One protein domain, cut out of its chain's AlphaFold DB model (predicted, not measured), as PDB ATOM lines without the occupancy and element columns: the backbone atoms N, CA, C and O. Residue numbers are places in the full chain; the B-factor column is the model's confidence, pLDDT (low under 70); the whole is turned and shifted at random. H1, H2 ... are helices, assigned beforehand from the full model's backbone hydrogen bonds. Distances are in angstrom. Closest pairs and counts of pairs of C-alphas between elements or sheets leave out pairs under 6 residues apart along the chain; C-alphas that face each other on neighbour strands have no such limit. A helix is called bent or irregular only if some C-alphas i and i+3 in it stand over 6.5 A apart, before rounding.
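AT A GLANCE: This is residues 12 to 70 and 341 to 377 of the 392 residues of the protein "DDE_Tnp_1 domain-containing protein" of Ferroplasma acidarmanus fer1 (UniProt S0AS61). A group of four helices has H2 in its middle, with H3 and H4 packed crosswise on it and H1 along another side, less closely; beside this group a long helix, H5, passes one end of H2 and makes a V with H6. H6 folds back from the far end of H5, so that its last turns come near H3, while the tip of the V, residues 361 to 366, sticks out. The printed part has 96 residues with six named helices, in the order H1 to H6, and no named strand: the class is all helix, mostly crossed. It is compact, with a radius of gyration of the C-alphas of 14.1 A, and spans 38 by 30 by 25 A.

IN THESE COORDINATES: H1 is residues 12 to 18, 11.1 A long, and begins with C-alpha 12 at (-14.214, 49.874, -45.494); it is neither bent nor irregular, but only just: C-alphas 12 and 15 are 6.4 A apart. H2 is residues 26 to 41, 22.5 A long, with C-alpha 26 at (-5.466, 33.746, -36.525). H3 is residues 47 to 52, 8.4 A, and H4 is residues 60 to 68, 13.0 A. After the cut, H5 is residues 341 to 363, the longest helix at 33.2 A. H6 is residues 365 to 376, 16.6 A, and ends with C-alpha 376 at (-34.688, 33.220, -35.590).

HOW THE PARTS SIT: H2 is the hub and touches H3, H4 and H5. With residues 34 to 39 alone it touches H3, about perpendicular at 89 degrees; the closest C-alphas, of Ser 38 and Leu 50, are 5.2 A apart. With residues 28 to 35 alone it touches H4, about perpendicular at 84 degrees, closest at the C-alphas of Gln 31 and Leu 63, 6.2 A. H3 and H4 touch at a steep tilt of 47 degrees, opposite ways, with the C-alphas of Ala 48 and Gln 60 closest at 5.7 A. H1 and H2 are close but not clearly touching, at a shallow tilt of 32 degrees, opposite ways; their closest C-alphas, of Leu 17 and Cys 33, are 6.6 A apart. Residues 40 to 41 of H2 touch residues 345 to 349 of H5 at a steep tilt of 57 degrees, opposite ways, closest at the C-alphas of Ala 41 and Ala 349, 6.5 A. H5 and H6 only just touch, with 3 pairs of C-alphas within 8 A, and touch only at the corner, closest at the C-alphas of Ile 360 and Leu 368, 6.1 A. H6 and H3 are close but not clearly touching, with the C-alphas of Gly 52 and Ser 374 closest at 7.7 A. H2 and H6 are apart. Every O i to N i+4 pair is within hydrogen-bond range in H2, H3, H4, H5 and H6, and 2 of 3 are in H1.

THE WHOLE: The C-alphas farthest apart, of Asn 69 and Arg 365, are 38.6 A apart. Residues 71 to 340 are not printed, and C-alphas 70 and 341 stand 26.6 A apart across the cut. Of the links printed whole, none is long. The mean pLDDT of the printed part is 80.4; residues 12, 43 to 45, 341 to 345 and 347 to 348 are under 70.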
ATOM      1  N   VAL A  12     -14.595  48.535 -45.968       69.56
ATOM      2  CA  VAL A  12     -14.214  49.874 -45.494       69.56
ATOM      3  C   VAL A  12     -13.497  49.803 -44.139       69.56
ATOM      4  O   VAL A  12     -12.515  50.508 -43.907       69.56
ATOM      5  N   LEU A  13     -13.945  48.908 -43.259       81.38
ATOM      6  CA  LEU A  13     -13.383  48.704 -41.927       81.38
ATOM      7  C   LEU A  13     -12.232  47.687 -41.940       81.38
ATOM      8  O   LEU A  13     -11.303  47.787 -41.137       81.38
ATOM      9  N   ASN A  14     -12.255  46.733 -42.874       83.81
ATOM     10  CA  ASN A  14     -11.289  45.642 -42.960       83.81
ATOM     11  C   ASN A  14      -9.844  46.151 -43.097       83.81
ATOM     12  O   ASN A  14      -8.946  45.656 -42.417       83.81
ATOM     13  N   ARG A  15      -9.614  47.212 -43.886       86.00
ATOM     14  CA  ARG A  15      -8.279  47.833 -44.019       86.00
ATOM     15  C   ARG A  15      -7.720  48.320 -42.680       86.00
ATOM     16  O   ARG A  15      -6.554  48.077 -42.391       86.00
ATOM     17  N   LEU A  16      -8.553  48.959 -41.858       91.94
ATOM     18  CA  LEU A  16      -8.160  49.437 -40.529       91.94
ATOM     19  C   LEU A  16      -7.944  48.272 -39.558       91.94
ATOM     20  O   LEU A  16      -6.983  48.276 -38.792       91.94
ATOM     21  N   LEU A  17      -8.809  47.255 -39.602       93.88
ATOM     22  CA  LEU A  17      -8.685  46.063 -38.758       93.88
ATOM     23  C   LEU A  17      -7.389  45.295 -39.042       93.88
ATOM     24  O   LEU A  17      -6.742  44.824 -38.104       93.88
ATOM     25  N   LEU A  18      -6.980  45.190 -40.310       94.69
ATOM     26  CA  LEU A  18      -5.761  44.488 -40.721       94.69
ATOM     27  C   LEU A  18      -4.483  45.094 -40.136       94.69
ATOM     28  O   LEU A  18      -3.528  44.351 -39.913       94.69
ATOM     29  N   GLU A  19      -4.463  46.382 -39.790       96.06
ATOM     30  CA  GLU A  19      -3.308  46.981 -39.110       96.06
ATOM     31  C   GLU A  19      -3.038  46.341 -37.739       96.06
ATOM     32  O   GLU A  19      -1.890  46.245 -37.310       96.06
ATOM     33  N   PHE A  20      -4.074  45.822 -37.073       97.25
ATOM     34  CA  PHE A  20      -3.951  45.144 -35.782       97.25
ATOM     35  C   PHE A  20      -3.590  43.661 -35.914       97.25
ATOM     36  O   PHE A  20      -3.295  43.011 -34.910       97.25
ATOM     37  N   ARG A  21      -3.584  43.100 -37.133       96.25
ATOM     38  CA  ARG A  21      -3.301  41.679 -37.398       96.25
ATOM     39  C   ARG A  21      -2.019  41.156 -36.731       96.25
ATOM     40  O   ARG A  21      -2.088  40.019 -36.246       96.25
ATOM     41  N   PRO A  22      -0.898  41.908 -36.668       97.50
ATOM     42  CA  PRO A  22       0.336  41.446 -36.024       97.50
ATOM     43  C   PRO A  22       0.208  41.193 -34.516       97.50
ATOM     44  O   PRO A  22       0.996  40.436 -33.962       97.50
ATOM     45  N   LEU A  23      -0.788  41.782 -33.844       96.94
ATOM     46  CA  LEU A  23      -0.976  41.634 -32.396       96.94
ATOM     47  C   LEU A  23      -1.637  40.310 -31.990       96.94
ATOM     48  O   LEU A  23      -1.743  40.017 -30.799       96.94
ATOM     49  N   PHE A  24      -2.137  39.529 -32.949       95.50
ATOM     50  CA  PHE A  24      -3.037  38.413 -32.670       95.50
ATOM     51  C   PHE A  24      -2.671  37.146 -33.446       95.50
ATOM     52  O   PHE A  24      -2.263  37.186 -34.605       95.50
ATOM     53  N   GLY A  25      -2.938  35.975 -32.862       93.56
ATOM     54  CA  GLY A  25      -3.033  34.730 -33.638       93.56
ATOM     55  C   GLY A  25      -4.286  34.708 -34.531       93.56
ATOM     56  O   GLY A  25      -5.253  35.420 -34.264       93.56
ATOM     57  N   ARG A  26      -4.339  33.834 -35.553       90.25
ATOM     58  CA  ARG A  26      -5.466  33.746 -36.525       90.25
ATOM     59  C   ARG A  26      -6.847  33.689 -35.852       90.25
ATOM     60  O   ARG A  26      -7.775  34.376 -36.270       90.25
ATOM     61  N   ARG A  27      -6.987  32.882 -34.791       88.38
ATOM     62  CA  ARG A  27      -8.253  32.727 -34.048       88.38
ATOM     63  C   ARG A  27      -8.605  33.964 -33.217       88.38
ATOM     64  O   ARG A  27      -9.766  34.352 -33.198       88.38
ATOM     65  N   GLN A  28      -7.623  34.578 -32.554       90.69
ATOM     66  CA  GLN A  28      -7.830  35.791 -31.755       90.69
ATOM     67  C   GLN A  28      -8.170  36.990 -32.640       90.69
ATOM     68  O   GLN A  28      -9.084  37.733 -32.307       90.69
ATOM     69  N   PHE A  29      -7.515  37.120 -33.797       92.12
ATOM     70  CA  PHE A  29      -7.808  38.179 -34.758       92.12
ATOM     71  C   PHE A  29      -9.255  38.105 -35.258       92.12
ATOM     72  O   PHE A  29      -9.946  39.112 -35.326       92.12
ATOM     73  N   ARG A  30      -9.770  36.893 -35.505       87.56
ATOM     74  CA  ARG A  30     -11.182  36.706 -35.860       87.56
ATOM     75  C   ARG A  30     -12.129  37.182 -34.752       87.56
ATOM     76  O   ARG A  30     -13.149  37.785 -35.059       87.56
ATOM     77  N   GLN A  31     -11.810  36.923 -33.480       88.00
ATOM     78  CA  GLN A  31     -12.616  37.426 -32.356       88.00
ATOM     79  C   GLN A  31     -12.532  38.949 -32.230       88.00
ATOM     80  O   GLN A  31     -13.544  39.590 -31.972       88.00
ATOM     81  N   PHE A  32     -11.346  39.519 -32.459       91.38
ATOM     82  CA  PHE A  32     -11.121  40.960 -32.508       91.38
ATOM     83  C   PHE A  32     -12.005  41.631 -33.569       91.38
ATOM     84  O   PHE A  32     -12.803  42.497 -33.218       91.38
ATOM     85  N   CYS A  33     -11.942  41.182 -34.829       89.81
ATOM     86  CA  CYS A  33     -12.762  41.741 -35.908       89.81
ATOM     87  C   CYS A  33     -14.254  41.597 -35.606       89.81
ATOM     88  O   CYS A  33     -14.996  42.572 -35.698       89.81
ATOM     89  N   ARG A  34     -14.683  40.406 -35.163       86.25
ATOM     90  CA  ARG A  34     -16.082  40.163 -34.794       86.25
ATOM     91  C   ARG A  34     -16.566  41.121 -33.722       86.25
ATOM     92  O   ARG A  34     -17.641  41.688 -33.875       86.25
ATOM     93  N   TYR A  35     -15.792  41.324 -32.658       86.62
ATOM     94  CA  TYR A  35     -16.186  42.230 -31.584       86.62
ATOM     95  C   TYR A  35     -16.346  43.671 -32.086       86.62
ATOM     96  O   TYR A  35     -17.334  44.320 -31.762       86.62
ATOM     97  N   ILE A  36     -15.396  44.165 -32.885       87.75
ATOM     98  CA  ILE A  36     -15.436  45.541 -33.390       87.75
ATOM     99  C   ILE A  36     -16.628  45.746 -34.328       87.75
ATOM    100  O   ILE A  36     -17.413  46.666 -34.122       87.75
ATOM    101  N   VAL A  37     -16.795  44.870 -35.319       85.75
ATOM    102  CA  VAL A  37     -17.885  44.975 -36.302       85.75
ATOM    103  C   VAL A  37     -19.243  44.854 -35.618       85.75
ATOM    104  O   VAL A  37     -20.137  45.644 -35.897       85.75
ATOM    105  N   SER A  38     -19.394  43.909 -34.683       81.00
ATOM    106  CA  SER A  38     -20.664  43.747 -33.967       81.00
ATOM    107  C   SER A  38     -20.995  44.910 -33.048       81.00
ATOM    108  O   SER A  38     -22.156  45.298 -32.975       81.00
ATOM    109  N   GLY A  39     -19.992  45.495 -32.389       79.19
ATOM    110  CA  GLY A  39     -20.184  46.682 -31.559       79.19
ATOM    111  C   GLY A  39     -20.639  47.911 -32.349       79.19
ATOM    112  O   GLY A  39     -21.306  48.762 -31.774       79.19
ATOM    113  N   ILE A  40     -20.306  47.986 -33.643       78.00
ATOM    114  CA  ILE A  40     -20.770  49.041 -34.558       78.00
ATOM    115  C   ILE A  40     -22.155  48.705 -35.133       78.00
ATOM    116  O   ILE A  40     -22.982  49.593 -35.319       78.00
ATOM    117  N   ALA A  41     -22.412  47.430 -35.437       76.19
ATOM    118  CA  ALA A  41     -23.636  46.982 -36.100       76.19
ATOM    119  C   ALA A  41     -24.856  46.864 -35.169       76.19
ATOM    120  O   ALA A  41     -25.984  46.901 -35.655       76.19
ATOM    121  N   SER A  42     -24.654  46.701 -33.857       75.19
ATOM    122  CA  SER A  42     -25.738  46.552 -32.880       75.19
ATOM    123  C   SER A  42     -25.622  47.555 -31.736       75.19
ATOM    124  O   SER A  42     -24.563  47.732 -31.132       75.19
ATOM    125  N   SER A  43     -26.759  48.150 -31.372       65.06
ATOM    126  CA  SER A  43     -26.907  48.975 -30.166       65.06
ATOM    127  C   SER A  43     -26.957  48.140 -28.879       65.06
ATOM    128  O   SER A  43     -26.774  48.661 -27.778       65.06
ATOM    129  N   THR A  44     -27.163  46.821 -28.983       63.09
ATOM    130  CA  THR A  44     -27.163  45.914 -27.831       63.09
ATOM    131  C   THR A  44     -25.816  45.208 -27.693       63.09
ATOM    132  O   THR A  44     -25.295  44.607 -28.626       63.09
ATOM    133  N   ARG A  45     -25.216  45.275 -26.496       65.06
ATOM    134  CA  ARG A  45     -23.799  44.899 -26.306       65.06
ATOM    135  C   ARG A  45     -23.552  43.735 -25.340       65.06
ATOM    136  O   ARG A  45     -22.479  43.638 -24.743       65.06
ATOM    137  N   SER A  46     -24.512  42.817 -25.165       71.56
ATOM    138  CA  SER A  46     -24.206  41.568 -24.447       71.56
ATOM    139  C   SER A  46     -23.205  40.752 -25.274       71.56
ATOM    140  O   SER A  46     -23.342  40.648 -26.489       71.56
ATOM    141  N   SER A  47     -22.188  40.148 -24.647       71.31
ATOM    142  CA  SER A  47     -21.202  39.351 -25.398       71.31
ATOM    143  C   SER A  47     -21.840  38.165 -26.135       71.31
ATOM    144  O   SER A  47     -21.271  37.687 -27.108       71.31
ATOM    145  N   ALA A  48     -23.002  37.683 -25.674       73.44
ATOM    146  CA  ALA A  48     -23.782  36.662 -26.371       73.44
ATOM    147  C   ALA A  48     -24.384  37.228 -27.659       73.44
ATOM    148  O   ALA A  48     -24.220  36.628 -28.714       73.44
ATOM    149  N   HIS A  49     -25.012  38.402 -27.567       77.31
ATOM    150  CA  HIS A  49     -25.656  39.073 -28.693       77.31
ATOM    151  C   HIS A  49     -24.645  39.509 -29.748       77.31
ATOM    152  O   HIS A  49     -24.766  39.119 -30.899       77.31
ATOM    153  N   LEU A  50     -23.575  40.201 -29.344       77.44
ATOM    154  CA  LEU A  50     -22.502  40.632 -30.252       77.44
ATOM    155  C   LEU A  50     -21.854  39.457 -31.002       77.44
ATOM    156  O   LEU A  50     -21.451  39.577 -32.153       77.44
ATOM    157  N   ASN A  51     -21.757  38.298 -30.351       77.94
ATOM    158  CA  ASN A  51     -21.292  37.083 -31.006       77.94
ATOM    159  C   ASN A  51     -22.366  36.481 -31.928       77.94
ATOM    160  O   ASN A  51     -22.022  35.946 -32.974       77.94
ATOM    161  N   GLY A  52     -23.635  36.570 -31.536       75.44
ATOM    162  CA  GLY A  52     -24.786  35.983 -32.211       75.44
ATOM    163  C   GLY A  52     -25.243  36.689 -33.486       75.44
ATOM    164  O   GLY A  52     -25.756  36.031 -34.382       75.44
ATOM    165  N   ILE A  53     -24.987  37.996 -33.623       80.19
ATOM    166  CA  ILE A  53     -25.341  38.724 -34.856       80.19
ATOM    167  C   ILE A  53     -24.557  38.246 -36.087       80.19
ATOM    168  O   ILE A  53     -24.937  38.540 -37.217       80.19
ATOM    169  N   PHE A  54     -23.435  37.548 -35.890       79.44
ATOM    170  CA  PHE A  54     -22.701  36.939 -36.989       79.44
ATOM    171  C   PHE A  54     -23.386  35.642 -37.404       79.44
ATOM    172  O   PHE A  54     -23.544  34.746 -36.569       79.44
ATOM    173  N   VAL A  55     -23.675  35.503 -38.701       73.56
ATOM    174  CA  VAL A  55     -24.259  34.280 -39.281       73.56
ATOM    175  C   VAL A  55     -23.421  33.067 -38.855       73.56
ATOM    176  O   VAL A  55     -23.905  32.129 -38.223       73.56
ATOM    177  N   GLU A  56     -22.103  33.150 -39.052       75.88
ATOM    178  CA  GLU A  56     -21.160  32.163 -38.534       75.88
ATOM    179  C   GLU A  56     -20.385  32.674 -37.318       75.88
ATOM    180  O   GLU A  56     -19.424  33.443 -37.427       75.88
ATOM    181  N   HIS A  57     -20.703  32.134 -36.144       74.00
ATOM    182  CA  HIS A  57     -19.994  32.437 -34.905       74.00
ATOM    183  C   HIS A  57     -19.490  31.193 -34.157       74.00
ATOM    184  O   HIS A  57     -19.792  30.051 -34.483       74.00
ATOM    185  N   THR A  58     -18.625  31.416 -33.167       77.25
ATOM    186  CA  THR A  58     -18.124  30.363 -32.261       77.25
ATOM    187  C   THR A  58     -18.823  30.465 -30.911       77.25
ATOM    188  O   THR A  58     -19.510  31.446 -30.662       77.25
ATOM    189  N   ASN A  59     -18.599  29.523 -29.993       78.19
ATOM    190  CA  ASN A  59     -19.124  29.641 -28.629       78.19
ATOM    191  C   ASN A  59     -18.708  30.977 -27.969       78.19
ATOM    192  O   ASN A  59     -17.533  31.356 -28.030       78.19
ATOM    193  N   GLN A  60     -19.660  31.649 -27.309       77.12
ATOM    194  CA  GLN A  60     -19.481  32.932 -26.615       77.12
ATOM    195  C   GLN A  60     -18.309  32.930 -25.615       77.12
ATOM    196  O   GLN A  60     -17.655  33.954 -25.406       77.12
ATOM    197  N   SER A  61     -18.003  31.784 -24.999       80.06
ATOM    198  CA  SER A  61     -16.880  31.646 -24.062       80.06
ATOM    199  C   SER A  61     -15.533  32.051 -24.676       80.06
ATOM    200  O   SER A  61     -14.685  32.603 -23.970       80.06
ATOM    201  N   ASN A  62     -15.358  31.883 -25.992       82.38
ATOM    202  CA  ASN A  62     -14.163  32.328 -26.710       82.38
ATOM    203  C   ASN A  62     -14.036  33.855 -26.732       82.38
ATOM    204  O   ASN A  62     -12.939  34.371 -26.515       82.38
ATOM    205  N   LEU A  63     -15.143  34.576 -26.935       80.81
ATOM    206  CA  LEU A  63     -15.161  36.038 -26.919       80.81
ATOM    207  C   LEU A  63     -14.859  36.576 -25.516       80.81
ATOM    208  O   LEU A  63     -14.030  37.465 -25.346       80.81
ATOM    209  N   ASN A  64     -15.445  35.962 -24.485       81.94
ATOM    210  CA  ASN A  64     -15.148  36.306 -23.092       81.94
ATOM    211  C   ASN A  64     -13.671  36.057 -22.735       81.94
ATOM    212  O   ASN A  64     -13.065  36.854 -22.019       81.94
ATOM    213  N   ARG A  65     -13.071  34.961 -23.224       85.50
ATOM    214  CA  ARG A  65     -11.640  34.665 -23.029       85.50
ATOM    215  C   ARG A  65     -10.746  35.666 -23.759       85.50
ATOM    216  O   ARG A  65      -9.718  36.050 -23.203       85.50
ATOM    217  N   PHE A  66     -11.139  36.078 -24.963       88.31
ATOM    218  CA  PHE A  66     -10.457  37.112 -25.736       88.31
ATOM    219  C   PHE A  66     -10.443  38.447 -24.984       88.31
ATOM    220  O   PHE A  66      -9.368  38.980 -24.732       88.31
ATOM    221  N   LEU A  67     -11.604  38.927 -24.524       86.94
ATOM    222  CA  LEU A  67     -11.724  40.213 -23.825       86.94
ATOM    223  C   LEU A  67     -10.879  40.288 -22.545       86.94
ATOM    224  O   LEU A  67     -10.399  41.356 -22.189       86.94
ATOM    225  N   ARG A  68     -10.642  39.162 -21.866       86.75
ATOM    226  CA  ARG A  68      -9.770  39.120 -20.679       86.75
ATOM    227  C   ARG A  68      -8.284  39.292 -20.986       86.75
ATOM    228  O   ARG A  68      -7.544  39.654 -20.083       86.75
ATOM    229  N   ASN A  69      -7.853  38.983 -22.207       87.38
ATOM    230  CA  ASN A  69      -6.442  38.870 -22.575       87.38
ATOM    231  C   ASN A  69      -6.147  39.651 -23.861       87.38
ATOM    232  O   ASN A  69      -5.515  39.129 -24.782       87.38
ATOM    233  N   ILE A  70      -6.655  40.881 -23.957       92.06
ATOM    234  CA  ILE A  70      -6.357  41.749 -25.098       92.06
ATOM    235  C   ILE A  70      -4.934  42.333 -24.974       92.06
ATOM    236  O   ILE A  70      -4.529  42.712 -23.873       92.06
ATOM    237  N   PRO A 341     -23.528  61.303 -34.948       57.22
ATOM    238  CA  PRO A 341     -23.105  59.895 -34.991       57.22
ATOM    239  C   PRO A 341     -23.966  59.012 -35.902       57.22
ATOM    240  O   PRO A 341     -23.477  58.037 -36.475       57.22
ATOM    241  N   GLU A 342     -25.238  59.366 -36.079       63.44
ATOM    242  CA  GLU A 342     -26.209  58.583 -36.845       63.44
ATOM    243  C   GLU A 342     -25.805  58.378 -38.328       63.44
ATOM    244  O   GLU A 342     -25.829  57.235 -38.791       63.44
ATOM    245  N   PRO A 343     -25.353  59.405 -39.081       63.34
ATOM    246  CA  PRO A 343     -24.798  59.220 -40.425       63.34
ATOM    247  C   PRO A 343     -23.667  58.185 -40.535       63.34
ATOM    248  O   PRO A 343     -23.609  57.453 -41.522       63.34
ATOM    249  N   ARG A 344     -22.783  58.095 -39.532       69.38
ATOM    250  CA  ARG A 344     -21.612  57.198 -39.554       69.38
ATOM    251  C   ARG A 344     -22.034  55.740 -39.418       69.38
ATOM    252  O   ARG A 344     -21.634  54.897 -40.217       69.38
ATOM    253  N   HIS A 345     -22.907  55.469 -38.450       69.69
ATOM    254  CA  HIS A 345     -23.492  54.147 -38.237       69.69
ATOM    255  C   HIS A 345     -24.320  53.699 -39.447       69.69
ATOM    256  O   HIS A 345     -24.181  52.561 -39.898       69.69
ATOM    257  N   LYS A 346     -25.110  54.605 -40.044       70.06
ATOM    258  CA  LYS A 346     -25.872  54.325 -41.274       70.06
ATOM    259  C   LYS A 346     -24.971  53.893 -42.431       70.06
ATOM    260  O   LYS A 346     -25.311  52.950 -43.134       70.06
ATOM    261  N   GLN A 347     -23.815  54.530 -42.618       69.81
ATOM    262  CA  GLN A 347     -22.888  54.168 -43.693       69.81
ATOM    263  C   GLN A 347     -22.302  52.757 -43.524       69.81
ATOM    264  O   GLN A 347     -22.211  51.997 -44.494       69.81
ATOM    265  N   VAL A 348     -21.935  52.381 -42.297       68.88
ATOM    266  CA  VAL A 348     -21.467  51.017 -42.018       68.88
ATOM    267  C   VAL A 348     -22.602  50.011 -42.192       68.88
ATOM    268  O   VAL A 348     -22.388  48.984 -42.829       68.88
ATOM    269  N   ALA A 349     -23.816  50.322 -41.732       72.50
ATOM    270  CA  ALA A 349     -24.987  49.472 -41.948       72.50
ATOM    271  C   ALA A 349     -25.277  49.246 -43.444       72.50
ATOM    272  O   ALA A 349     -25.526  48.114 -43.853       72.50
ATOM    273  N   ILE A 350     -25.167  50.286 -44.281       72.62
ATOM    274  CA  ILE A 350     -25.286  50.171 -45.747       72.62
ATOM    275  C   ILE A 350     -24.216  49.232 -46.315       72.62
ATOM    276  O   ILE A 350     -24.512  48.413 -47.187       72.62
ATOM    277  N   SER A 351     -22.983  49.315 -45.812       71.44
ATOM    278  CA  SER A 351     -21.894  48.434 -46.248       71.44
ATOM    279  C   SER A 351     -22.162  46.977 -45.848       71.44
ATOM    280  O   SER A 351     -22.078  46.093 -46.693       71.44
ATOM    281  N   ILE A 352     -22.599  46.736 -44.603       75.69
ATOM    282  CA  ILE A 352     -22.997  45.403 -44.113       75.69
ATOM    283  C   ILE A 352     -24.122  44.817 -44.976       75.69
ATOM    284  O   ILE A 352     -24.046  43.656 -45.370       75.69
ATOM    285  N   LEU A 353     -25.148  45.610 -45.308       77.69
ATOM    286  CA  LEU A 353     -26.245  45.180 -46.184       77.69
ATOM    287  C   LEU A 353     -25.755  44.830 -47.588       77.69
ATOM    288  O   LEU A 353     -26.177  43.829 -48.159       77.69
ATOM    289  N   THR A 354     -24.849  45.638 -48.137       76.75
ATOM    290  CA  THR A 354     -24.266  45.398 -49.461       76.75
ATOM    291  C   THR A 354     -23.511  44.069 -49.490       76.75
ATOM    292  O   THR A 354     -23.686  43.279 -50.418       76.75
ATOM    293  N   ASP A 355     -22.718  43.784 -48.458       75.69
ATOM    294  CA  ASP A 355     -21.958  42.535 -48.356       75.69
ATOM    295  C   ASP A 355     -22.870  41.325 -48.114       75.69
ATOM    296  O   ASP A 355     -22.637  40.252 -48.675       75.69
ATOM    297  N   LEU A 356     -23.954  41.504 -47.353       77.94
ATOM    298  CA  LEU A 356     -24.995  40.492 -47.178       77.94
ATOM    299  C   LEU A 356     -25.649  40.130 -48.519       77.94
ATOM    300  O   LEU A 356     -25.751  38.946 -48.838       77.94
ATOM    301  N   PHE A 357     -26.043  41.120 -49.327       79.31
ATOM    302  CA  PHE A 357     -26.647  40.877 -50.642       79.31
ATOM    303  C   PHE A 357     -25.690  40.165 -51.598       79.31
ATOM    304  O   PHE A 357     -26.073  39.157 -52.190       79.31
ATOM    305  N   LYS A 358     -24.430  40.607 -51.676       79.62
ATOM    306  CA  LYS A 358     -23.396  39.918 -52.469       79.62
ATOM    307  C   LYS A 358     -23.188  38.478 -52.008       79.62
ATOM    308  O   LYS A 358     -22.987  37.580 -52.820       79.62
ATOM    309  N   ALA A 359     -23.213  38.228 -50.700       77.06
ATOM    310  CA  ALA A 359     -23.054  36.882 -50.167       77.06
ATOM    311  C   ALA A 359     -24.250  35.979 -50.511       77.06
ATOM    312  O   ALA A 359     -24.036  34.812 -50.828       77.06
ATOM    313  N   ILE A 360     -25.480  36.508 -50.501       82.25
ATOM    314  CA  ILE A 360     -26.683  35.791 -50.960       82.25
ATOM    315  C   ILE A 360     -26.582  35.468 -52.454       82.25
ATOM    316  O   ILE A 360     -26.813  34.322 -52.836       82.25
ATOM    317  N   GLU A 361     -26.187  36.440 -53.279       83.31
ATOM    318  CA  GLU A 361     -25.995  36.259 -54.724       83.31
ATOM    319  C   GLU A 361     -24.969  35.157 -55.022       83.31
ATOM    320  O   GLU A 361     -25.232  34.255 -55.813       83.31
ATOM    321  N   ASN A 362     -23.836  35.167 -54.316       82.50
ATOM    322  CA  ASN A 362     -22.750  34.212 -54.538       82.50
ATOM    323  C   ASN A 362     -23.021  32.810 -53.973       82.50
ATOM    324  O   ASN A 362     -22.568  31.819 -54.544       82.50
ATOM    325  N   LYS A 363     -23.686  32.703 -52.814       80.69
ATOM    326  CA  LYS A 363     -23.830  31.433 -52.073       80.69
ATOM    327  C   LYS A 363     -25.197  30.766 -52.231       80.69
ATOM    328  O   LYS A 363     -25.355  29.622 -51.804       80.69
ATOM    329  N   GLY A 364     -26.166  31.454 -52.833       82.44
ATOM    330  CA  GLY A 364     -27.475  30.907 -53.171       82.44
ATOM    331  C   GLY A 364     -28.387  30.622 -51.971       82.44
ATOM    332  O   GLY A 364     -28.199  31.115 -50.857       82.44
ATOM    333  N   ARG A 365     -29.427  29.815 -52.216       80.69
ATOM    334  CA  ARG A 365     -30.574  29.640 -51.307       80.69
ATOM    335  C   ARG A 365     -30.217  29.033 -49.945       80.69
ATOM    336  O   ARG A 365     -30.746  29.481 -48.938       80.69
ATOM    337  N   SER A 366     -29.271  28.097 -49.892       75.94
ATOM    338  CA  SER A 366     -28.824  27.492 -48.626       75.94
ATOM    339  C   SER A 366     -28.179  28.504 -47.672       75.94
ATOM    340  O   SER A 366     -28.248  28.353 -46.453       75.94
ATOM    341  N   PHE A 367     -27.566  29.565 -48.206       79.50
ATOM    342  CA  PHE A 367     -27.031  30.656 -47.398       79.50
ATOM    343  C   PHE A 367     -28.125  31.602 -46.901       79.50
ATOM    344  O   PHE A 367     -28.068  32.048 -45.756       79.50
ATOM    345  N   LEU A 368     -29.150  31.858 -47.722       79.69
ATOM    346  CA  LEU A 368     -30.340  32.591 -47.291       79.69
ATOM    347  C   LEU A 368     -31.028  31.882 -46.113       79.69
ATOM    348  O   LEU A 368     -31.349  32.535 -45.123       79.69
ATOM    349  N   ASP A 369     -31.159  30.555 -46.162       80.38
ATOM    350  CA  ASP A 369     -31.723  29.763 -45.060       80.38
ATOM    351  C   ASP A 369     -30.874  29.877 -43.780       80.38
ATOM    352  O   ASP A 369     -31.404  30.003 -42.674       80.38
ATOM    353  N   ALA A 370     -29.543  29.903 -43.915       78.50
ATOM    354  CA  ALA A 370     -28.635  30.131 -42.791       78.50
ATOM    355  C   ALA A 370     -28.762  31.551 -42.205       78.50
ATOM    356  O   ALA A 370     -28.647  31.718 -40.991       78.50
ATOM    357  N   ILE A 371     -29.019  32.570 -43.030       79.56
ATOM    358  CA  ILE A 371     -29.287  33.939 -42.566       79.56
ATOM    359  C   ILE A 371     -30.614  33.986 -41.808       79.56
ATOM    360  O   ILE A 371     -30.636  34.459 -40.671       79.56
ATOM    361  N   LEU A 372     -31.698  33.465 -42.389       80.81
ATOM    362  CA  LEU A 372     -33.023  33.446 -41.757       80.81
ATOM    363  C   LEU A 372     -32.971  32.732 -40.405       80.81
ATOM    364  O   LEU A 372     -33.402  33.281 -39.393       80.81
ATOM    365  N   LYS A 373     -32.305  31.577 -40.350       79.75
ATOM    366  CA  LYS A 373     -32.115  30.843 -39.099       79.75
ATOM    367  C   LYS A 373     -31.245  31.589 -38.085       79.75
ATOM    368  O   LYS A 373     -31.488  31.473 -36.891       79.75
ATOM    369  N   SER A 374     -30.264  32.385 -38.521       77.12
ATOM    370  CA  SER A 374     -29.490  33.237 -37.601       77.12
ATOM    371  C   SER A 374     -30.324  34.369 -36.987       77.12
ATOM    372  O   SER A 374     -30.042  34.791 -35.871       77.12
ATOM    373  N   ILE A 375     -31.371  34.832 -37.678       77.81
ATOM    374  CA  ILE A 375     -32.316  35.830 -37.154       77.81
ATOM    375  C   ILE A 375     -33.278  35.179 -36.151       77.81
ATOM    376  O   ILE A 375     -33.545  35.754 -35.097       77.81
ATOM    377  N   GLU A 376     -33.780  33.981 -36.462       78.00
ATOM    378  CA  GLU A 376     -34.688  33.220 -35.590       78.00
ATOM    379  C   GLU A 376     -33.987  32.684 -34.332       78.00
ATOM    380  O   GLU A 376     -34.546  32.713 -33.234       78.00
ATOM    381  N   GLU A 377     -32.742  32.218 -34.473       77.12
ATOM    382  CA  GLU A 377     -31.949  31.588 -33.415       77.12
ATOM    383  C   GLU A 377     -30.580  32.283 -33.219       77.12
ATOM    384  O   GLU A 377     -29.534  31.646 -33.377       77.12
TER     385      GLU A 377